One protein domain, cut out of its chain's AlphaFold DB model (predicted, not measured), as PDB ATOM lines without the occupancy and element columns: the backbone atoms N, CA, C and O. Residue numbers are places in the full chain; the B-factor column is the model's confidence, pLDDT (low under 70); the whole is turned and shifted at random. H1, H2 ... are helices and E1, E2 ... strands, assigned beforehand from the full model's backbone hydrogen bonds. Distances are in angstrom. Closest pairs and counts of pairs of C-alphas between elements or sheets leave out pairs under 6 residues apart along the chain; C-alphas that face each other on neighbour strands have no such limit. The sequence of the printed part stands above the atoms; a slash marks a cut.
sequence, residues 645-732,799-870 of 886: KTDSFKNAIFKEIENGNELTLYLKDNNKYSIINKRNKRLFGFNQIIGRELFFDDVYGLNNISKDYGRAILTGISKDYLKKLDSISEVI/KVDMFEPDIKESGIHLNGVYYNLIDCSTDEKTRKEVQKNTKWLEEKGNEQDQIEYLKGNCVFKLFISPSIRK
ATOM      1  N   LYS A 645      34.251  10.831  16.090       87.88
ATOM      2  CA  LYS A 645      34.181   9.380  16.338       87.88
ATOM      3  C   LYS A 645      33.217   9.040  17.468       87.88
ATOM      4  O   LYS A 645      32.439   8.097  17.326       87.88
ATOM      5  N   THR A 646      33.202   9.819  18.550       90.31
ATOM      6  CA  THR A 646      32.227   9.624  19.637       90.31
ATOM      7  C   THR A 646      30.786   9.846  19.169       90.31
ATOM      8  O   THR A 646      29.898   9.062  19.516       90.31
ATOM      9  N   ASP A 647      30.547  10.844  18.313       90.25
ATOM     10  CA  ASP A 647      29.234  11.100  17.723       90.25
ATOM     11  C   ASP A 647      28.823  10.002  16.743       90.25
ATOM     12  O   ASP A 647      27.679   9.550  16.774       90.25
ATOM     13  N   SER A 648      29.752   9.521  15.916       90.00
ATOM     14  CA  SER A 648      29.525   8.386  15.019       90.00
ATOM     15  C   SER A 648      29.155   7.116  15.794       90.00
ATOM     16  O   SER A 648      28.150   6.471  15.482       90.00
ATOM     17  N   PHE A 649      29.898   6.798  16.860       91.56
ATOM     18  CA  PHE A 649      29.630   5.660  17.743       91.56
ATOM     19  C   PHE A 649      28.226   5.738  18.358       91.56
ATOM     20  O   PHE A 649      27.434   4.798  18.246       91.56
ATOM     21  N   LYS A 650      27.882   6.897  18.929       92.12
ATOM     22  CA  LYS A 650      26.555   7.199  19.474       92.12
ATOM     23  C   LYS A 650      25.456   7.029  18.420       92.12
ATOM     24  O   LYS A 650      24.494   6.291  18.637       92.12
ATOM     25  N   ASN A 651      25.591   7.694  17.274       92.19
ATOM     26  CA  ASN A 651      24.574   7.711  16.221       92.19
ATOM     27  C   ASN A 651      24.327   6.312  15.645       92.19
ATOM     28  O   ASN A 651      23.180   5.957  15.377       92.19
ATOM     29  N   ALA A 652      25.375   5.500  15.495       91.25
ATOM     30  CA  ALA A 652      25.252   4.122  15.037       91.25
ATOM     31  C   ALA A 652      24.444   3.249  16.016       91.25
ATOM     32  O   ALA A 652      23.562   2.515  15.572       91.25
ATOM     33  N   ILE A 653      24.669   3.380  17.333       92.69
ATOM     34  CA  ILE A 653      23.870   2.686  18.363       92.69
ATOM     35  C   ILE A 653      22.397   3.088  18.265       92.69
ATOM     36  O   ILE A 653      21.522   2.223  18.195       92.69
ATOM     37  N   PHE A 654      22.113   4.395  18.252       91.44
ATOM     38  CA  PHE A 654      20.736   4.892  18.203       91.44
ATOM     39  C   PHE A 654      20.016   4.443  16.937       91.44
ATOM     40  O   PHE A 654      18.892   3.954  17.027       91.44
ATOM     41  N   LYS A 655      20.679   4.535  15.780       92.25
ATOM     42  CA  LYS A 655      20.129   4.089  14.500       92.25
ATOM     43  C   LYS A 655      19.807   2.596  14.511       92.25
ATOM     44  O   LYS A 655      18.752   2.201  14.027       92.25
ATOM     45  N   GLU A 656      20.676   1.763  15.084       92.69
ATOM     46  CA  GLU A 656      20.426   0.321  15.181       92.69
ATOM     47  C   GLU A 656      19.227   0.012  16.096       92.69
ATOM     48  O   GLU A 656      18.365  -0.790  15.735       92.69
ATOM     49  N   ILE A 657      19.113   0.686  17.249       89.81
ATOM     50  CA  ILE A 657      17.962   0.535  18.158       89.81
ATOM     51  C   ILE A 657      16.664   1.035  17.500       89.81
ATOM     52  O   ILE A 657      15.614   0.406  17.649       89.81
ATOM     53  N   GLU A 658      16.722   2.150  16.770       87.12
ATOM     54  CA  GLU A 658      15.578   2.742  16.074       87.12
ATOM     55  C   GLU A 658      15.064   1.844  14.947       87.12
ATOM     56  O   GLU A 658      13.859   1.559  14.901       87.12
ATOM     57  N   ASN A 659      15.977   1.347  14.102       89.81
ATOM     58  CA  ASN A 659      15.686   0.345  13.075       89.81
ATOM     59  C   ASN A 659      14.998  -0.877  13.690       89.81
ATOM     60  O   ASN A 659      14.070  -1.432  13.107       89.81
ATOM     61  N   GLY A 660      15.401  -1.247  14.906       87.00
ATOM     62  CA  GLY A 660      14.801  -2.337  15.648       87.00
ATOM     63  C   GLY A 660      15.135  -3.705  15.057       87.00
ATOM     64  O   GLY A 660      15.824  -3.851  14.052       87.00
ATOM     65  N   ASN A 661      14.633  -4.744  15.712       88.31
ATOM     66  CA  ASN A 661      14.641  -6.104  15.190       88.31
ATOM     67  C   ASN A 661      13.240  -6.520  14.717       88.31
ATOM     68  O   ASN A 661      12.262  -5.794  14.919       88.31
ATOM     69  N   GLU A 662      13.140  -7.715  14.137       88.38
ATOM     70  CA  GLU A 662      11.901  -8.273  13.580       88.38
ATOM     71  C   GLU A 662      10.714  -8.199  14.553       88.38
ATOM     72  O   GLU A 662       9.628  -7.770  14.169       88.38
ATOM     73  N   LEU A 663      10.936  -8.510  15.838       91.62
ATOM     74  CA  LEU A 663       9.916  -8.378  16.878       91.62
ATOM     75  C   LEU A 663       9.462  -6.923  17.035       91.62
ATOM     76  O   LEU A 663       8.270  -6.638  16.974       91.62
ATOM     77  N   THR A 664      10.390  -5.996  17.277       90.19
ATOM     78  CA  THR A 664      10.028  -4.596  17.541       90.19
ATOM     79  C   THR A 664       9.371  -3.927  16.336       90.19
ATOM     80  O   THR A 664       8.409  -3.188  16.527       90.19
ATOM     81  N   LEU A 665       9.822  -4.228  15.115       91.25
ATOM     82  CA  LEU A 665       9.207  -3.751  13.876       91.25
ATOM     83  C   LEU A 665       7.784  -4.286  13.734       91.25
ATOM     84  O   LEU A 665       6.847  -3.505  13.592       91.25
ATOM     85  N   TYR A 666       7.596  -5.597  13.903       92.00
ATOM     86  CA  TYR A 666       6.267  -6.197  13.836       92.00
ATOM     87  C   TYR A 666       5.319  -5.617  14.901       92.00
ATOM     88  O   TYR A 666       4.140  -5.378  14.637       92.00
ATOM     89  N   LEU A 667       5.803  -5.360  16.120       92.69
ATOM     90  CA  LEU A 667       4.993  -4.735  17.166       92.69
ATOM     91  C   LEU A 667       4.654  -3.270  16.851       92.69
ATOM     92  O   LEU A 667       3.537  -2.850  17.162       92.69
ATOM     93  N   LYS A 668       5.568  -2.507  16.233       90.94
ATOM     94  CA  LYS A 668       5.302  -1.140  15.745       90.94
ATOM     95  C   LYS A 668       4.197  -1.152  14.684       90.94
ATOM     96  O   LYS A 668       3.193  -0.474  14.878       90.94
ATOM     97  N   ASP A 669       4.307  -2.017  13.672       90.69
ATOM     98  CA  ASP A 669       3.326  -2.156  12.578       90.69
ATOM     99  C   ASP A 669       1.911  -2.518  13.068       90.69
ATOM    100  O   ASP A 669       0.916  -2.298  12.379       90.69
ATOM    101  N   ASN A 670       1.808  -3.082  14.274       89.88
ATOM    102  CA  ASN A 670       0.554  -3.536  14.870       89.88
ATOM    103  C   ASN A 670       0.102  -2.707  16.079       89.88
ATOM    104  O   ASN A 670      -0.758  -3.158  16.842       89.88
ATOM    105  N   ASN A 671       0.660  -1.506  16.273       90.88
ATOM    106  CA  ASN A 671       0.333  -0.601  17.383       90.88
ATOM    107  C   ASN A 671       0.500  -1.253  18.777       90.88
ATOM    108  O   ASN A 671      -0.206  -0.927  19.737       90.88
ATOM    109  N   LYS A 672       1.438  -2.201  18.900       92.81
ATOM    110  CA  LYS A 672       1.820  -2.890  20.146       92.81
ATOM    111  C   LYS A 672       3.150  -2.398  20.722       92.81
ATOM    112  O   LYS A 672       3.593  -2.928  21.738       92.81
ATOM    113  N   TYR A 673       3.762  -1.385  20.118       92.00
ATOM    114  CA  TYR A 673       4.954  -0.709  20.620       92.00
ATOM    115  C   TYR A 673       4.645   0.777  20.818       92.00
ATOM    116  O   TYR A 673       4.119   1.413  19.908       92.00
ATOM    117  N   SER A 674       4.951   1.346  21.983       89.56
ATOM    118  CA  SER A 674       4.825   2.797  22.191       89.56
ATOM    119  C   SER A 674       5.894   3.350  23.114       89.56
ATOM    120  O   SER A 674       6.275   2.701  24.083       89.56
ATOM    121  N   ILE A 675       6.320   4.579  22.840       86.62
ATOM    122  CA  ILE A 675       7.206   5.354  23.709       86.62
ATOM    123  C   ILE A 675       6.329   6.106  24.717       86.62
ATOM    124  O   ILE A 675       5.340   6.732  24.336       86.62
ATOM    125  N   ILE A 676       6.652   5.995  26.003       88.12
ATOM    126  CA  ILE A 676       5.942   6.660  27.094       88.12
ATOM    127  C   ILE A 676       6.866   7.694  27.727       88.12
ATOM    128  O   ILE A 676       7.879   7.343  28.329       88.12
ATOM    129  N   ASN A 677       6.435   8.955  27.697       80.56
ATOM    130  CA  ASN A 677       7.105  10.082  28.352       80.56
ATOM    131  C   ASN A 677       6.830  10.074  29.867       80.56
ATOM    132  O   ASN A 677       6.214  10.981  30.427       80.56
ATOM    133  N   LYS A 678       7.199   8.978  30.531       85.94
ATOM    134  CA  LYS A 678       7.200   8.824  31.987       85.94
ATOM    135  C   LYS A 678       8.478   8.113  32.385       85.94
ATOM    136  O   LYS A 678       8.932   7.212  31.681       85.94
ATOM    137  N   ARG A 679       9.011   8.486  33.545       85.25
ATOM    138  CA  ARG A 679      10.216   7.867  34.090       85.25
ATOM    139  C   ARG A 679       9.907   6.546  34.777       85.25
ATOM    140  O   ARG A 679       8.878   6.408  35.439       85.25
ATOM    141  N   ASN A 680      10.810   5.585  34.632       85.50
ATOM    142  CA  ASN A 680      10.719   4.284  35.276       85.50
ATOM    143  C   ASN A 680      12.079   3.867  35.853       85.50
ATOM    144  O   ASN A 680      13.116   3.975  35.202       85.50
ATOM    145  N   LYS A 681      12.051   3.365  37.092       84.50
ATOM    146  CA  LYS A 681      13.241   2.945  37.846       84.50
ATOM    147  C   LYS A 681      13.816   1.610  37.381       84.50
ATOM    148  O   LYS A 681      14.960   1.302  37.691       84.50
ATOM    149  N   ARG A 682      13.032   0.781  36.683       84.56
ATOM    150  CA  ARG A 682      13.529  -0.500  36.169       84.56
ATOM    151  C   ARG A 682      14.396  -0.250  34.937       84.56
ATOM    152  O   ARG A 682      13.873   0.144  33.901       84.56
ATOM    153  N   LEU A 683      15.691  -0.526  35.047       86.69
ATOM    154  CA  LEU A 683      16.671  -0.320  33.981       86.69
ATOM    155  C   LEU A 683      17.144  -1.656  33.404       86.69
ATOM    156  O   LEU A 683      17.292  -2.643  34.124       86.69
ATOM    157  N   PHE A 684      17.399  -1.672  32.102       86.62
ATOM    158  CA  PHE A 684      18.064  -2.761  31.396       86.62
ATOM    159  C   PHE A 684      19.129  -2.168  30.476       86.62
ATOM    160  O   PHE A 684      18.827  -1.241  29.731       86.62
ATOM    161  N   GLY A 685      20.361  -2.674  30.507       90.19
ATOM    162  CA  GLY A 685      21.416  -2.125  29.661       90.19
ATOM    163  C   GLY A 685      22.836  -2.453  30.103       90.19
ATOM    164  O   GLY A 685      23.058  -3.432  30.815       90.19
ATOM    165  N   PHE A 686      23.773  -1.615  29.668       89.38
ATOM    166  CA  PHE A 686      25.212  -1.726  29.876       89.38
ATOM    167  C   PHE A 686      25.723  -0.613  30.788       89.38
ATOM    168  O   PHE A 686      25.331   0.544  30.651       89.38
ATOM    169  N   ASN A 687      26.639  -0.981  31.677       90.19
ATOM    170  CA  ASN A 687      27.523  -0.075  32.399       90.19
ATOM    171  C   ASN A 687      28.905  -0.721  32.380       90.19
ATOM    172  O   ASN A 687      29.138  -1.689  33.106       90.19
ATOM    173  N   GLN A 688      29.753  -0.285  31.458       90.31
ATOM    174  CA  GLN A 688      31.006  -0.956  31.138       90.31
ATOM    175  C   GLN A 688      32.148   0.042  31.016       90.31
ATOM    176  O   GLN A 688      31.947   1.204  30.670       90.31
ATOM    177  N   ILE A 689      33.352  -0.446  31.291       90.69
ATOM    178  CA  ILE A 689      34.593   0.252  30.981       90.69
ATOM    179  C   ILE A 689      35.014  -0.209  29.587       90.69
ATOM    180  O   ILE A 689      35.141  -1.413  29.362       90.69
ATOM    181  N   ILE A 690      35.181   0.731  28.661       91.00
ATOM    182  CA  ILE A 690      35.649   0.462  27.296       91.00
ATOM    183  C   ILE A 690      36.940   1.231  27.036       91.00
ATOM    184  O   ILE A 690      37.112   2.330  27.558       91.00
ATOM    185  N   GLY A 691      37.835   0.673  26.230       89.75
ATOM    186  CA  GLY A 691      39.107   1.311  25.916       89.75
ATOM    187  C   GLY A 691      38.948   2.595  25.098       89.75
ATOM    188  O   GLY A 691      38.065   2.697  24.236       89.75
ATOM    189  N   ARG A 692      39.778   3.605  25.388       89.75
ATOM    190  CA  ARG A 692      39.764   4.886  24.657       89.75
ATOM    191  C   ARG A 692      40.372   4.762  23.270       89.75
ATOM    192  O   ARG A 692      40.039   5.581  22.416       89.75
ATOM    193  N   GLU A 693      41.199   3.744  23.029       85.62
ATOM    194  CA  GLU A 693      41.805   3.441  21.730       85.62
ATOM    195  C   GLU A 693      40.766   3.375  20.607       85.62
ATOM    196  O   GLU A 693      41.050   3.804  19.499       85.62
ATOM    197  N   LEU A 694      39.523   2.971  20.905       86.00
ATOM    198  CA  LEU A 694      38.401   2.949  19.956       86.00
ATOM    199  C   LEU A 694      38.099   4.312  19.310       86.00
ATOM    200  O   LEU A 694      37.453   4.375  18.263       86.00
ATOM    201  N   PHE A 695      38.520   5.403  19.947       88.31
ATOM    202  CA  PHE A 695      38.243   6.775  19.530       88.31
ATOM    203  C   PHE A 695      39.496   7.520  19.033       88.31
ATOM    204  O   PHE A 695      39.408   8.722  18.760       88.31
ATOM    205  N   PHE A 696      40.623   6.815  18.886       79.31
ATOM    206  CA  PHE A 696      41.892   7.278  18.306       79.31
ATOM    207  C   PHE A 696      42.244   6.439  17.074       79.31
ATOM    208  O   PHE A 696      41.842   5.287  17.033       79.31
ATOM    209  N   ASP A 697      42.980   7.000  16.102       66.75
ATOM    210  CA  ASP A 697      43.394   6.362  14.831       66.75
ATOM    211  C   ASP A 697      42.253   5.610  14.093       66.75
ATOM    212  O   ASP A 697      41.117   5.513  14.563       66.75
ATOM    213  N   ASP A 698      42.445   5.148  12.859       58.47
ATOM    214  CA  ASP A 698      41.381   4.431  12.133       58.47
ATOM    215  C   ASP A 698      41.262   2.977  12.601       58.47
ATOM    216  O   ASP A 698      41.605   2.030  11.899       58.47
ATOM    217  N   VAL A 699      40.736   2.799  13.818       63.00
ATOM    218  CA  VAL A 699      40.326   1.491  14.329       63.00
ATOM    219  C   VAL A 699      39.208   0.946  13.442       63.00
ATOM    220  O   VAL A 699      38.035   1.334  13.534       63.00
ATOM    221  N   TYR A 700      39.584   0.018  12.561       58.19
ATOM    222  CA  TYR A 700      38.645  -0.737  11.748       58.19
ATOM    223  C   TYR A 700      37.626  -1.440  12.651       58.19
ATOM    224  O   TYR A 700      37.972  -2.180  13.567       58.19
ATOM    225  N   GLY A 701      36.337  -1.219  12.376       69.62
ATOM    226  CA  GLY A 701      35.250  -1.919  13.063       69.62
ATOM    227  C   GLY A 701      34.520  -1.139  14.159       69.62
ATOM    228  O   GLY A 701      33.556  -1.685  14.694       69.62
ATOM    229  N   LEU A 702      34.846   0.135  14.432       82.62
ATOM    230  CA  LEU A 702      34.089   0.966  15.392       82.62
ATOM    231  C   LEU A 702      32.569   0.957  15.118       82.62
ATOM    232  O   LEU A 702      31.760   0.865  16.038       82.62
ATOM    233  N   ASN A 703      32.180   0.986  13.838       82.88
ATOM    234  CA  ASN A 703      30.781   0.917  13.402       82.88
ATOM    235  C   ASN A 703      30.127  -0.460  13.647       82.88
ATOM    236  O   ASN A 703      28.915  -0.554  13.809       82.88
ATOM    237  N   ASN A 704      30.903  -1.545  13.643       86.00
ATOM    238  CA  ASN A 704      30.380  -2.877  13.953       86.00
ATOM    239  C   ASN A 704      30.186  -3.023  15.465       86.00
ATOM    240  O   ASN A 704      29.103  -3.406  15.897       86.00
ATOM    241  N   ILE A 705      31.181  -2.601  16.255       88.12
ATOM    242  CA  ILE A 705      31.120  -2.606  17.723       88.12
ATOM    243  C   ILE A 705      29.913  -1.792  18.216       88.12
ATOM    244  O   ILE A 705      29.143  -2.256  19.058       88.12
ATOM    245  N   SER A 706      29.699  -0.591  17.669       89.56
ATOM    246  CA  SER A 706      28.561   0.260  18.038       89.56
ATOM    247  C   SER A 706      27.208  -0.387  17.705       89.56
ATOM    248  O   SER A 706      26.302  -0.404  18.542       89.56
ATOM    249  N   LYS A 707      27.061  -0.995  16.522       91.25
ATOM    250  CA  LYS A 707      25.844  -1.740  16.153       91.25
ATOM    251  C   LYS A 707      25.598  -2.936  17.066       91.25
ATOM    252  O   LYS A 707      24.448  -3.195  17.423       91.25
ATOM    253  N   ASP A 708      26.641  -3.645  17.480       91.12
ATOM    254  CA  ASP A 708      26.498  -4.807  18.355       91.12
ATOM    255  C   ASP A 708      25.933  -4.428  19.732       91.12
ATOM    256  O   ASP A 708      25.039  -5.121  20.232       91.12
ATOM    257  N   TYR A 709      26.318  -3.272  20.292       92.88
ATOM    258  CA  TYR A 709      25.667  -2.730  21.494       92.88
ATOM    259  C   TYR A 709      24.169  -2.469  21.279       92.88
ATOM    260  O   TYR A 709      23.343  -2.874  22.105       92.88
ATOM    261  N   GLY A 710      23.790  -1.857  20.150       91.38
ATOM    262  CA  GLY A 710      22.384  -1.632  19.795       91.38
ATOM    263  C   GLY A 710      21.587  -2.938  19.657       91.38
ATOM    264  O   GLY A 710      20.508  -3.096  20.239       91.38
ATOM    265  N   ARG A 711      22.146  -3.938  18.965       90.62
ATOM    266  CA  ARG A 711      21.540  -5.273  18.797       90.62
ATOM    267  C   ARG A 711      21.385  -6.022  20.110       90.62
ATOM    268  O   ARG A 711      20.400  -6.745  20.301       90.62
ATOM    269  N   ALA A 712      22.331  -5.864  21.026       90.62
ATOM    270  CA  ALA A 712      22.270  -6.512  22.323       90.62
ATOM    271  C   ALA A 712      21.120  -5.952  23.186       90.62
ATOM    272  O   ALA A 712      20.412  -6.734  23.831       90.62
ATOM    273  N   ILE A 713      20.834  -4.644  23.099       91.25
ATOM    274  CA  ILE A 713      19.634  -4.032  23.697       91.25
ATOM    275  C   ILE A 713      18.347  -4.654  23.127       91.25
ATOM    276  O   ILE A 713      17.497  -5.130  23.886       91.25
ATOM    277  N   LEU A 714      18.221  -4.728  21.798       90.19
ATOM    278  CA  LEU A 714      17.053  -5.315  21.119       90.19
ATOM    279  C   LEU A 714      16.853  -6.798  21.472       90.19
ATOM    280  O   LEU A 714      15.729  -7.275  21.683       90.19
ATOM    281  N   THR A 715      17.954  -7.538  21.595       89.06
ATOM    282  CA  THR A 715      17.952  -8.932  22.050       89.06
ATOM    283  C   THR A 715      17.441  -9.046  23.488       89.06
ATOM    284  O   THR A 715      16.675  -9.961  23.798       89.06
ATOM    285  N   GLY A 716      17.817  -8.108  24.359       88.62
ATOM    286  CA  GLY A 716      17.306  -7.999  25.723       88.62
ATOM    287  C   GLY A 716      15.790  -7.820  25.790       88.62
ATOM    288  O   GLY A 716      15.114  -8.602  26.460       88.62
ATOM    289  N   ILE A 717      15.250  -6.866  25.019       90.12
ATOM    290  CA  ILE A 717      13.796  -6.648  24.892       90.12
ATOM    291  C   ILE A 717      13.102  -7.942  24.456       90.12
ATOM    292  O   ILE A 717      12.098  -8.346  25.038       90.12
ATOM    293  N   SER A 718      13.670  -8.629  23.462       91.94
ATOM    294  CA  SER A 718      13.100  -9.866  22.918       91.94
ATOM    295  C   SER A 718      13.061 -10.997  23.947       91.94
ATOM    296  O   SER A 718      12.075 -11.725  24.027       91.94
ATOM    297  N   LYS A 719      14.104 -11.131  24.777       90.50
ATOM    298  CA  LYS A 719      14.137 -12.114  25.871       90.50
ATOM    299  C   LYS A 719      13.066 -11.836  26.923       90.50
ATOM    300  O   LYS A 719      12.377 -12.762  27.341       90.50
ATOM    301  N   ASP A 720      12.917 -10.585  27.353       89.69
ATOM    302  CA  ASP A 720      11.882 -10.231  28.330       89.69
ATOM    303  C   ASP A 720      10.470 -10.377  27.732       89.69
ATOM    304  O   ASP A 720       9.544 -10.777  28.443       89.69
ATOM    305  N   TYR A 721      10.308 -10.160  26.420       93.56
ATOM    306  CA  TYR A 721       9.056 -10.431  25.706       93.56
ATOM    307  C   TYR A 721       8.707 -11.921  25.707       93.56
ATOM    308  O   TYR A 721       7.581 -12.282  26.043       93.56
ATOM    309  N   LEU A 722       9.679 -12.790  25.415       92.44
ATOM    310  CA  LEU A 722       9.506 -14.243  25.474       92.44
ATOM    311  C   LEU A 722       9.123 -14.719  26.878       92.44
ATOM    312  O   LEU A 722       8.141 -15.442  27.015       92.44
ATOM    313  N   LYS A 723       9.794 -14.233  27.934       90.81
ATOM    314  CA  LYS A 723       9.390 -14.526  29.324       90.81
ATOM    315  C   LYS A 723       7.940 -14.123  29.589       90.81
ATOM    316  O   LYS A 723       7.224 -14.788  30.338       90.81
ATOM    317  N   LYS A 724       7.492 -13.009  28.996       92.06
ATOM    318  CA  LYS A 724       6.109 -12.563  29.146       92.06
ATOM    319  C   LYS A 724       5.132 -13.464  28.403       92.06
ATOM    320  O   LYS A 724       4.090 -13.768  28.981       92.06
ATOM    321  N   LEU A 725       5.466 -13.906  27.194       91.69
ATOM    322  CA  LEU A 725       4.689 -14.909  26.467       91.69
ATOM    323  C   LEU A 725       4.594 -16.218  27.251       91.69
ATOM    324  O   LEU A 725       3.486 -16.701  27.457       91.69
ATOM    325  N   ASP A 726       5.713 -16.726  27.774       89.19
ATOM    326  CA  ASP A 726       5.733 -17.927  28.616       89.19
ATOM    327  C   ASP A 726       4.757 -17.797  29.797       89.19
ATOM    328  O   ASP A 726       3.966 -18.703  30.053       89.19
ATOM    329  N   SER A 727       4.735 -16.635  30.463       88.69
ATOM    330  CA  SER A 727       3.860 -16.373  31.620       88.69
ATOM    331  C   SER A 727       2.357 -16.376  31.324       88.69
ATOM    332  O   SER A 727       1.554 -16.401  32.255       88.69
ATOM    333  N   ILE A 728       1.966 -16.288  30.050       89.94
ATOM    334  CA  ILE A 728       0.566 -16.321  29.602       89.94
ATOM    335  C   ILE A 728       0.285 -17.530  28.701       89.94
ATOM    336  O   ILE A 728      -0.767 -17.586  28.059       89.94
ATOM    337  N   SER A 729       1.244 -18.452  28.605       90.88
ATOM    338  CA  SER A 729       1.167 -19.584  27.695       90.88
ATOM    339  C   SER A 729       0.542 -20.815  28.341       90.88
ATOM    340  O   SER A 729       0.821 -21.153  29.489       90.88
ATOM    341  N   GLU A 730      -0.294 -21.495  27.569       91.88
ATOM    342  CA  GLU A 730      -0.823 -22.821  27.852       91.88
ATOM    343  C   GLU A 730      -0.062 -23.841  26.996       91.88
ATOM    344  O   GLU A 730       0.052 -23.676  25.778       91.88
ATOM    345  N   VAL A 731       0.498 -24.876  27.627       90.56
ATOM    346  CA  VAL A 731       1.293 -25.896  26.930       90.56
ATOM    347  C   VAL A 731       0.373 -26.869  26.199       90.56
ATOM    348  O   VAL A 731      -0.428 -27.564  26.823       90.56
ATOM    349  N   ILE A 732       0.538 -26.966  24.883       89.62
ATOM    350  CA  ILE A 732      -0.206 -27.886  24.026       89.62
ATOM    351  C   ILE A 732       0.640 -29.135  23.770       89.62
ATOM    352  O   ILE A 732       1.788 -29.046  23.345       89.62
ATOM    353  N   LYS A 799       1.864  -5.824  24.830       94.12
ATOM    354  CA  LYS A 799       2.295  -4.479  24.453       94.12
ATOM    355  C   LYS A 799       3.649  -4.168  25.087       94.12
ATOM    356  O   LYS A 799       3.825  -4.416  26.279       94.12
ATOM    357  N   VAL A 800       4.569  -3.609  24.306       93.31
ATOM    358  CA  VAL A 800       5.843  -3.060  24.782       93.31
ATOM    359  C   VAL A 800       5.700  -1.551  24.912       93.31
ATOM    360  O   VAL A 800       5.480  -0.843  23.931       93.31
ATOM    361  N   ASP A 801       5.821  -1.062  26.137       91.12
ATOM    362  CA  ASP A 801       5.882   0.358  26.430       91.12
ATOM    363  C   ASP A 801       7.311   0.718  26.841       91.12
ATOM    364  O   ASP A 801       7.833   0.192  27.825       91.12
ATOM    365  N   MET A 802       7.946   1.592  26.067       89.81
ATOM    366  CA  MET A 802       9.303   2.063  26.312       89.81
ATOM    367  C   MET A 802       9.251   3.334  27.159       89.81
ATOM    368  O   MET A 802       8.828   4.378  26.669       89.81
ATOM    369  N   PHE A 803       9.637   3.232  28.427       90.00
ATOM    370  CA  PHE A 803       9.683   4.363  29.355       90.00
ATOM    371  C   PHE A 803      11.032   5.075  29.287       90.00
ATOM    372  O   PHE A 803      12.035   4.492  28.871       90.00
ATOM    373  N   GLU A 804      11.074   6.313  29.768       87.06
ATOM    374  CA  GLU A 804      12.340   6.988  30.021       87.06
ATOM    375  C   GLU A 804      13.040   6.371  31.248       87.06
ATOM    376  O   GLU A 804      12.420   6.226  32.307       87.06
ATOM    377  N   PRO A 805      14.331   6.011  31.144       88.56
ATOM    378  CA  PRO A 805      15.147   5.629  32.295       88.56
ATOM    379  C   PRO A 805      15.158   6.704  33.394       88.56
ATOM    380  O   PRO A 805      15.500   7.855  33.126       88.56
ATOM    381  N   ASP A 806      14.826   6.342  34.640       87.88
ATOM    382  CA  ASP A 806      14.927   7.246  35.801       87.88
ATOM    383  C   ASP A 806      16.375   7.341  36.314       87.88
ATOM    384  O   ASP A 806      16.719   6.821  37.377       87.88
ATOM    385  N   ILE A 807      17.243   7.963  35.513       85.50
ATOM    386  CA  ILE A 807      18.660   8.193  35.822       85.50
ATOM    387  C   ILE A 807      18.856   9.686  36.105       85.50
ATOM    388  O   ILE A 807      18.401  10.536  35.344       85.50
ATOM    389  N   LYS A 808      19.495  10.009  37.238       78.62
ATOM    390  CA  LYS A 808      19.734  11.397  37.687       78.62
ATOM    391  C   LYS A 808      21.051  11.993  37.176       78.62
ATOM    392  O   LYS A 808      21.280  13.186  37.342       78.62
ATOM    393  N   GLU A 809      21.920  11.156  36.626       79.88
ATOM    394  CA  GLU A 809      23.218  11.541  36.076       79.88
ATOM    395  C   GLU A 809      23.047  12.308  34.757       79.88
ATOM    396  O   GLU A 809      22.071  12.101  34.035       79.88
ATOM    397  N   SER A 810      24.011  13.167  34.416       76.19
ATOM    398  CA  SER A 810      24.058  13.797  33.095       76.19
ATOM    399  C   SER A 810      24.185  12.731  32.000       76.19
ATOM    400  O   SER A 810      24.834  11.703  32.183       76.19
ATOM    401  N   GLY A 811      23.524  12.943  30.865       83.06
ATOM    402  CA  GLY A 811      23.539  12.021  29.732       83.06
ATOM    403  C   GLY A 811      22.479  12.378  28.697       83.06
ATOM    404  O   GLY A 811      21.717  13.333  28.861       83.06
ATOM    405  N   ILE A 812      22.446  11.618  27.609       85.75
ATOM    406  CA  ILE A 812      21.530  11.839  26.491       85.75
ATOM    407  C   ILE A 812      20.328  10.917  26.661       85.75
ATOM    408  O   ILE A 812      20.485   9.698  26.730       85.75
ATOM    409  N   HIS A 813      19.131  11.500  26.683       83.19
ATOM    410  CA  HIS A 813      17.867  10.771  26.679       83.19
ATOM    411  C   HIS A 813      17.190  10.941  25.319       83.19
ATOM    412  O   HIS A 813      16.842  12.056  24.936       83.19
ATOM    413  N   LEU A 814      16.989   9.843  24.595       80.44
ATOM    414  CA  LEU A 814      16.300   9.854  23.306       80.44
ATOM    415  C   LEU A 814      15.439   8.596  23.166       80.44
ATOM    416  O   LEU A 814      15.934   7.483  23.314       80.44
ATOM    417  N   ASN A 815      14.142   8.766  22.884       75.94
ATOM    418  CA  ASN A 815      13.200   7.674  22.588       75.94
ATOM    419  C   ASN A 815      13.182   6.524  23.625       75.94
ATOM    420  O   ASN A 815      13.044   5.352  23.270       75.94
ATOM    421  N   GLY A 816      13.316   6.849  24.917       80.06
ATOM    422  CA  GLY A 816      13.344   5.860  26.006       80.06
ATOM    423  C   GLY A 816      14.684   5.128  26.181       80.06
ATOM    424  O   GLY A 816      14.754   4.121  26.888       80.06
ATOM    425  N   VAL A 817      15.748   5.638  25.557       88.25
ATOM    426  CA  VAL A 817      17.133   5.181  25.707       88.25
ATOM    427  C   VAL A 817      17.943   6.272  26.407       88.25
ATOM    428  O   VAL A 817      17.861   7.442  26.040       88.25
ATOM    429  N   TYR A 818      18.726   5.885  27.407       92.00
ATOM    430  CA  TYR A 818      19.758   6.702  28.034       92.00
ATOM    431  C   TYR A 818      21.129   6.270  27.519       92.00
ATOM    432  O   TYR A 818      21.453   5.083  27.569       92.00
ATOM    433  N   TYR A 819      21.929   7.226  27.063       93.69
ATOM    434  CA  TYR A 819      23.308   7.034  26.620       93.69
ATOM    435  C   TYR A 819      24.222   8.003  27.366       93.69
ATOM    436  O   TYR A 819      23.942   9.202  27.431       93.69
ATOM    437  N   ASN A 820      25.346   7.504  27.866       93.31
ATOM    438  CA  ASN A 820      26.425   8.337  28.369       93.31
ATOM    439  C   ASN A 820      27.784   7.686  28.092       93.31
ATOM    440  O   ASN A 820      27.954   6.484  28.291       93.31
ATOM    441  N   LEU A 821      28.743   8.486  27.638       92.56
ATOM    442  CA  LEU A 821      30.124   8.079  27.415       92.56
ATOM    443  C   LEU A 821      31.016   9.111  28.097       92.56
ATOM    444  O   LEU A 821      31.062  10.263  27.673       92.56
ATOM    445  N   ILE A 822      31.691   8.698  29.163       90.50
ATOM    446  CA  ILE A 822      32.513   9.581  29.987       90.50
ATOM    447  C   ILE A 822      33.978   9.262  29.725       90.50
ATOM    448  O   ILE A 822      34.429   8.144  29.993       90.50
ATOM    449  N   ASP A 823      34.724  10.249  29.229       90.06
ATOM    450  CA  ASP A 823      36.176  10.156  29.102       90.06
ATOM    451  C   ASP A 823      36.828  10.242  30.489       90.06
ATOM    452  O   ASP A 823      36.882  11.302  31.128       90.06
ATOM    453  N   CYS A 824      37.343   9.102  30.955       90.06
ATOM    454  CA  CYS A 824      37.955   9.018  32.269       90.06
ATOM    455  C   CYS A 824      39.310   9.708  32.325       90.06
ATOM    456  O   CYS A 824      39.798   9.876  33.427       90.06
ATOM    457  N   SER A 825      39.941  10.140  31.230       88.56
ATOM    458  CA  SER A 825      41.175  10.946  31.312       88.56
ATOM    459  C   SER A 825      40.930  12.351  31.854       88.56
ATOM    460  O   SER A 825      41.748  12.889  32.602       88.56
ATOM    461  N   THR A 826      39.760  12.916  31.559       85.88
ATOM    462  CA  THR A 826      39.394  14.280  31.944       85.88
ATOM    463  C   THR A 826      38.548  14.347  33.212       85.88
ATOM    464  O   THR A 826      38.581  15.357  33.909       85.88
ATOM    465  N   ASP A 827      37.813  13.282  33.545       86.25
ATOM    466  CA  ASP A 827      36.890  13.275  34.685       86.25
ATOM    467  C   ASP A 827      37.469  12.538  35.905       86.25
ATOM    468  O   ASP A 827      37.290  11.333  36.100       86.25
ATOM    469  N   GLU A 828      38.169  13.286  36.761       87.94
ATOM    470  CA  GLU A 828      38.764  12.754  37.993       87.94
ATOM    471  C   GLU A 828      37.722  12.235  38.990       87.94
ATOM    472  O   GLU A 828      37.967  11.242  39.682       87.94
ATOM    473  N   LYS A 829      36.555  12.883  39.062       88.12
ATOM    474  CA  LYS A 829      35.499  12.495  39.998       88.12
ATOM    475  C   LYS A 829      34.960  11.118  39.628       88.12
ATOM    476  O   LYS A 829      34.913  10.239  40.489       88.12
ATOM    477  N   THR A 830      34.630  10.923  38.351       85.50
ATOM    478  CA  THR A 830      34.167   9.631  37.837       85.50
ATOM    479  C   THR A 830      35.245   8.559  38.004       85.50
ATOM    480  O   THR A 830      34.924   7.461  38.456       85.50
ATOM    481  N   ARG A 831      36.532   8.864  37.755       89.88
ATOM    482  CA  ARG A 831      37.629   7.907  38.012       89.88
ATOM    483  C   ARG A 831      37.658   7.417  39.458       89.88
ATOM    484  O   ARG A 831      37.679   6.211  39.683       89.88
ATOM    485  N   LYS A 832      37.652   8.333  40.433       88.50
ATOM    486  CA  LYS A 832      37.701   7.981  41.865       88.50
ATOM    487  C   LYS A 832      36.473   7.183  42.297       88.50
ATOM    488  O   LYS A 832      36.582   6.261  43.098       88.50
ATOM    489  N   GLU A 833      35.306   7.520  41.756       87.75
ATOM    490  CA  GLU A 833      34.073   6.787  42.034       87.75
ATOM    491  C   GLU A 833      34.120   5.357  41.482       87.75
ATOM    492  O   GLU A 833      33.805   4.407  42.200       87.75
ATOM    493  N   VAL A 834      34.545   5.190  40.228       87.75
ATOM    494  CA  VAL A 834      34.672   3.876  39.586       87.75
ATOM    495  C   VAL A 834      35.711   3.023  40.306       87.75
ATOM    496  O   VAL A 834      35.420   1.868  40.606       87.75
ATOM    497  N   GLN A 835      36.871   3.594  40.638       90.56
ATOM    498  CA  GLN A 835      37.936   2.924  41.385       90.56
ATOM    499  C   GLN A 835      37.426   2.380  42.728       90.56
ATOM    500  O   GLN A 835      37.562   1.192  43.000       90.56
ATOM    501  N   LYS A 836      36.731   3.210  43.515       88.06
ATOM    502  CA  LYS A 836      36.206   2.814  44.828       88.06
ATOM    503  C   LYS A 836      35.107   1.748  44.752       88.06
ATOM    504  O   LYS A 836      34.971   0.930  45.659       88.06
ATOM    505  N   ASN A 837      34.289   1.786  43.702       86.12
ATOM    506  CA  ASN A 837      33.083   0.962  43.602       86.12
ATOM    507  C   ASN A 837      33.273  -0.332  42.787       86.12
ATOM    508  O   ASN A 837      32.351  -1.148  42.729       86.12
ATOM    509  N   THR A 838      34.439  -0.546  42.167       86.56
ATOM    510  CA  THR A 838      34.661  -1.648  41.216       86.56
ATOM    511  C   THR A 838      35.748  -2.605  41.704       86.56
ATOM    512  O   THR A 838      36.924  -2.418  41.417       86.56
ATOM    513  N   LYS A 839      35.345  -3.690  42.379       87.25
ATOM    514  CA  LYS A 839      36.272  -4.666  42.992       87.25
ATOM    515  C   LYS A 839      37.297  -5.277  42.033       87.25
ATOM    516  O   LYS A 839      38.439  -5.468  42.410       87.25
ATOM    517  N   TRP A 840      36.913  -5.585  40.793       91.25
ATOM    518  CA  TRP A 840      37.834  -6.243  39.855       91.25
ATOM    519  C   TRP A 840      38.992  -5.334  39.409       91.25
ATOM    520  O   TRP A 840      39.988  -5.835  38.902       91.25
ATOM    521  N   LEU A 841      38.912  -4.010  39.621       88.94
ATOM    522  CA  LEU A 841      40.045  -3.119  39.343       88.94
ATOM    523  C   LEU A 841      41.242  -3.394  40.258       88.94
ATOM    524  O   LEU A 841      42.357  -3.059  39.874       88.94
ATOM    525  N   GLU A 842      41.052  -4.061  41.399       88.44
ATOM    526  CA  GLU A 842      42.146  -4.506  42.275       88.44
ATOM    527  C   GLU A 842      43.156  -5.406  41.533       88.44
ATOM    528  O   GLU A 842      44.342  -5.401  41.852       88.44
ATOM    529  N   GLU A 843      42.732  -6.097  40.468       90.25
ATOM    530  CA  GLU A 843      43.611  -6.895  39.597       90.25
ATOM    531  C   GLU A 843      44.617  -6.046  38.798       90.25
ATOM    532  O   GLU A 843      45.559  -6.586  38.220       90.25
ATOM    533  N   LYS A 844      44.421  -4.722  38.721       88.69
ATOM    534  CA  LYS A 844      45.292  -3.796  37.977       88.69
ATOM    535  C   LYS A 844      46.449  -3.238  38.800       88.69
ATOM    536  O   LYS A 844      47.294  -2.566  38.221       88.69
ATOM    537  N   GLY A 845      46.512  -3.546  40.094       89.69
ATOM    538  CA  GLY A 845      47.595  -3.125  40.978       89.69
ATOM    539  C   GLY A 845      47.121  -2.184  42.080       89.69
ATOM    540  O   GLY A 845      45.981  -2.263  42.547       89.69
ATOM    541  N   ASN A 846      48.021  -1.311  42.523       91.25
ATOM    542  CA  ASN A 846      47.739  -0.361  43.598       91.25
ATOM    543  C   ASN A 846      46.758   0.743  43.139       91.25
ATOM    544  O   ASN A 846      46.375   0.816  41.972       91.25
ATOM    545  N   GLU A 847      46.339   1.626  44.051       87.88
ATOM    546  CA  GLU A 847      45.388   2.702  43.719       87.88
ATOM    547  C   GLU A 847      45.869   3.597  42.565       87.88
ATOM    548  O   GLU A 847      45.067   4.007  41.726       87.88
ATOM    549  N   GLN A 848      47.173   3.869  42.483       88.38
ATOM    550  CA  GLN A 848      47.746   4.672  41.407       88.38
ATOM    551  C   GLN A 848      47.681   3.930  40.065       88.38
ATOM    552  O   GLN A 848      47.268   4.525  39.069       88.38
ATOM    553  N   ASP A 849      48.002   2.635  40.042       87.44
ATOM    554  CA  ASP A 849      47.922   1.789  38.846       87.44
ATOM    555  C   ASP A 849      46.477   1.684  38.336       87.44
ATOM    556  O   ASP A 849      46.217   1.750  37.133       87.44
ATOM    557  N   GLN A 850      45.508   1.600  39.254       90.56
ATOM    558  CA  GLN A 850      44.078   1.604  38.936       90.56
ATOM    559  C   GLN A 850      43.642   2.927  38.297       90.56
ATOM    560  O   GLN A 850      42.915   2.932  37.301       90.56
ATOM    561  N   ILE A 851      44.091   4.061  38.839       89.38
ATOM    562  CA  ILE A 851      43.790   5.385  38.282       89.38
ATOM    563  C   ILE A 851      44.446   5.568  36.908       89.38
ATOM    564  O   ILE A 851      43.800   6.085  35.994       89.38
ATOM    565  N   GLU A 852      45.688   5.113  36.735       88.69
ATOM    566  CA  GLU A 852      46.394   5.128  35.451       88.69
ATOM    567  C   GLU A 852      45.717   4.236  34.404       88.69
ATOM    568  O   GLU A 852      45.552   4.653  33.256       88.69
ATOM    569  N   TYR A 853      45.235   3.054  34.799       89.38
ATOM    570  CA  TYR A 853      44.414   2.203  33.943       89.38
ATOM    571  C   TYR A 853      43.135   2.929  33.509       89.38
ATOM    572  O   TYR A 853      42.807   2.970  32.322       89.38
ATOM    573  N   LEU A 854      42.423   3.565  34.445       91.00
ATOM    574  CA  LEU A 854      41.190   4.287  34.136       91.00
ATOM    575  C   LEU A 854      41.419   5.477  33.196       91.00
ATOM    576  O   LEU A 854      40.569   5.720  32.346       91.00
ATOM    577  N   LYS A 855      42.559   6.179  33.260       91.38
ATOM    578  CA  LYS A 855      42.893   7.243  32.289       91.38
ATOM    579  C   LYS A 855      42.947   6.739  30.842       91.38
ATOM    580  O   LYS A 855      42.707   7.522  29.927       91.38
ATOM    581  N   GLY A 856      43.224   5.456  30.617       89.19
ATOM    582  CA  GLY A 856      43.187   4.821  29.296       89.19
ATOM    583  C   GLY A 856      41.791   4.396  28.820       89.19
ATOM    584  O   GLY A 856      41.667   3.880  27.715       89.19
ATOM    585  N   ASN A 857      40.732   4.605  29.610       92.00
ATOM    586  CA  ASN A 857      39.401   4.047  29.352       92.00
ATOM    587  C   ASN A 857      38.258   5.088  29.404       92.00
ATOM    588  O   ASN A 857      38.408   6.208  29.884       92.00
ATOM    589  N   CYS A 858      37.088   4.718  28.894       92.00
ATOM    590  CA  CYS A 858      35.830   5.441  29.036       92.00
ATOM    591  C   CYS A 858      34.847   4.630  29.883       92.00
ATOM    592  O   CYS A 858      34.792   3.404  29.777       92.00
ATOM    593  N   VAL A 859      33.995   5.313  30.652       91.94
ATOM    594  CA  VAL A 859      32.779   4.690  31.190       91.94
ATOM    595  C   VAL A 859      31.674   4.831  30.160       91.94
ATOM    596  O   VAL A 859      31.261   5.942  29.829       91.94
ATOM    597  N   PHE A 860      31.172   3.702  29.679       93.81
ATOM    598  CA  PHE A 860      30.067   3.626  28.742       93.81
ATOM    599  C   PHE A 860      28.805   3.102  29.433       93.81
ATOM    600  O   PHE A 860      28.766   1.982  29.949       93.81
ATOM    601  N   LYS A 861      27.755   3.924  29.425       92.88
ATOM    602  CA  LYS A 861      26.433   3.611  29.967       92.88
ATOM    603  C   LYS A 861      25.400   3.665  28.849       92.88
ATOM    604  O   LYS A 861      25.242   4.690  28.189       92.88
ATOM    605  N   LEU A 862      24.654   2.582  28.671       94.44
ATOM    606  CA  LEU A 862      23.554   2.501  27.713       94.44
ATOM    607  C   LEU A 862      22.391   1.768  28.365       94.44
ATOM    608  O   LEU A 862      22.475   0.562  28.561       94.44
ATOM    609  N   PHE A 863      21.305   2.467  28.677       92.88
ATOM    610  CA  PHE A 863      20.165   1.900  29.394       92.88
ATOM    611  C   PHE A 863      18.840   2.156  28.689       92.88
ATOM    612  O   PHE A 863      18.628   3.189  28.067       92.88
ATOM    613  N   ILE A 864      17.914   1.222  28.856       91.19
ATOM    614  CA  ILE A 864      16.525   1.313  28.421       91.19
ATOM    615  C   ILE A 864      15.582   0.894  29.548       91.19
ATOM    616  O   ILE A 864      15.988   0.206  30.489       91.19
ATOM    617  N   SER A 865      14.305   1.266  29.444       90.69
ATOM    618  CA  SER A 865      13.280   0.869  30.416       90.69
ATOM    619  C   SER A 865      12.021   0.290  29.747       90.69
ATOM    620  O   SER A 865      10.967   0.933  29.708       90.69
ATOM    621  N   PRO A 866      12.095  -0.938  29.201       90.12
ATOM    622  CA  PRO A 866      10.942  -1.578  28.590       90.12
ATOM    623  C   PRO A 866       9.999  -2.139  29.664       90.12
ATOM    624  O   PRO A 866      10.418  -2.812  30.608       90.12
ATOM    625  N   SER A 867       8.697  -1.926  29.489       90.25
ATOM    626  CA  SER A 867       7.645  -2.589  30.259       90.25
ATOM    627  C   SER A 867       6.737  -3.366  29.322       90.25
ATOM    628  O   SER A 867       6.200  -2.818  28.361       90.25
ATOM    629  N   ILE A 868       6.557  -4.656  29.601       92.00
ATOM    630  CA  ILE A 868       5.798  -5.552  28.728       92.00
ATOM    631  C   ILE A 868       4.493  -5.932  29.422       92.00
ATOM    632  O   ILE A 868       4.469  -6.713  30.383       92.00
ATOM    633  N   ARG A 869       3.387  -5.358  28.945       89.50
ATOM    634  CA  ARG A 869       2.052  -5.533  29.524       89.50
ATOM    635  C   ARG A 869       1.277  -6.614  28.781       89.50
ATOM    636  O   ARG A 869       1.167  -6.586  27.557       89.50
ATOM    637  N   LYS A 870       0.705  -7.559  29.537       87.12
ATOM    638  CA  LYS A 870      -0.245  -8.534  28.982       87.12
ATOM    639  C   LYS A 870      -1.583  -7.862  28.710       87.12
ATOM    640  O   LYS A 870      -1.977  -6.951  29.438       87.12
TER     641      LYS A 870
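Overview. This is residues 645 to 732 and 799 to 870 of the 886 residues of an uncharacterized protein of Mycoplasma sp. CAG:956 (UniProt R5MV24). A long, twisted sheet, with the 13-residue strand E7 running through it, has two helices, H1 and H4, side by side over one face. The three short helices H5, H6 and H7 make a small head at one end of the sheet, and the short strand E3 sticks out at the opposite end, beyond H4. The 160 printed residues hold seven named helices and seven named strands, in the order H1 H2 E1 E2 H3 H4 E3 E4 E5 E6 H5 H6 H7 E7. The class is mixed, helices and strands, and the branched sheet of E1, E2, E4, E5, E6 and E7 has one parallel pair, E1 and E4, beside four antiparallel ones. The whole is elongated, 58 by 33 by 33 A, and only just compact, close to loose, with a radius of gyration of the C-alphas of 18.1 A.

Along the chain. H1, residues 645 to 659, begins with C-alpha 645 at (34.181, 9.380, 16.338) and is 20.8 A long. H2 is residues 662 to 669. E1, residues 673 to 680, bends by 86 degrees at residue 677; E2, residues 684 to 691, is 22.1 A long. H3 is residues 692 to 695. H4, residues 702 to 726, is the longest helix, 36.5 A, and ends with C-alpha 726 at (5.733, -17.927, 28.616). E3 is residues 729 to 732. After the cut come E4, residues 799 to 805, the short E5, residues 812 to 814, and E6, residues 817 to 823, 20.0 A long. H5 is residues 828 to 837, H6 residues 839 to 844 and H7 residues 847 to 855. E7, residues 857 to 869, spans 38.6 A and ends with C-alpha 869 at (2.052, -5.533, 29.524).

Arrangement. E7 has three neighbours in staggered pairing. E2 lies on one side of it, with N 686 and O 862 2.8 A apart, and E6 on the other side, with N 820 and O 861 2.8 A apart, both within hydrogen-bond range. E4 pairs with residues 865 to 869 of E7; N 801 and O 867 are 2.9 A apart. E1 is the parallel neighbour of E4, with N 676 and O 802 at 2.8 A. E5 and E6 form a hairpin, with N 812 and O 819 at 2.8 A. H4 is on the sheet at a height of 9.3 A, over E7 and only just over E2, with 3 C-alphas; it runs along the strands, at 25 degrees to E7 on the local plane. H1, on the same face at a height of 10.1 A, lies over E6. H1 and H4 touch at a shallow tilt of 31 degrees, the same way; their closest C-alphas are those of Ile 653 and Gly 710, 4.8 A apart. H2, H3, H5 and H7 only graze the sheet, and H6 is not on it. H5 and H7 touch at a steep tilt of 58 degrees, opposite ways, closest at the C-alphas of Arg 831 and Leu 854, 6.4 A. H6 and H7 touch only at the corner, closest at the C-alphas of Lys 844 and Gln 850, 5.6 A. E3 pairs with no named strand and meets H4 only through their link. Each O i to N i+4 pair is within hydrogen-bond range in H1, H2, H4, H5 and H7; H6 has 0 of 2, but 3 of 3 O i to N i+3 pairs, and H3 is too short for an O i to N i+4 pair.

Size, cuts and confidence. The two C-alphas farthest apart are those of Ile 732 and Gln 848, 60.5 A. Residues 733 to 798 are not printed, and C-alphas 732 and 799 are 23.5 A apart across the cut. Of the links that are printed whole, H3 to H4 and E4 to E5 are short and the others tight. The mean pLDDT of the printed part is 88.2; residues 697 to 701 are under 70.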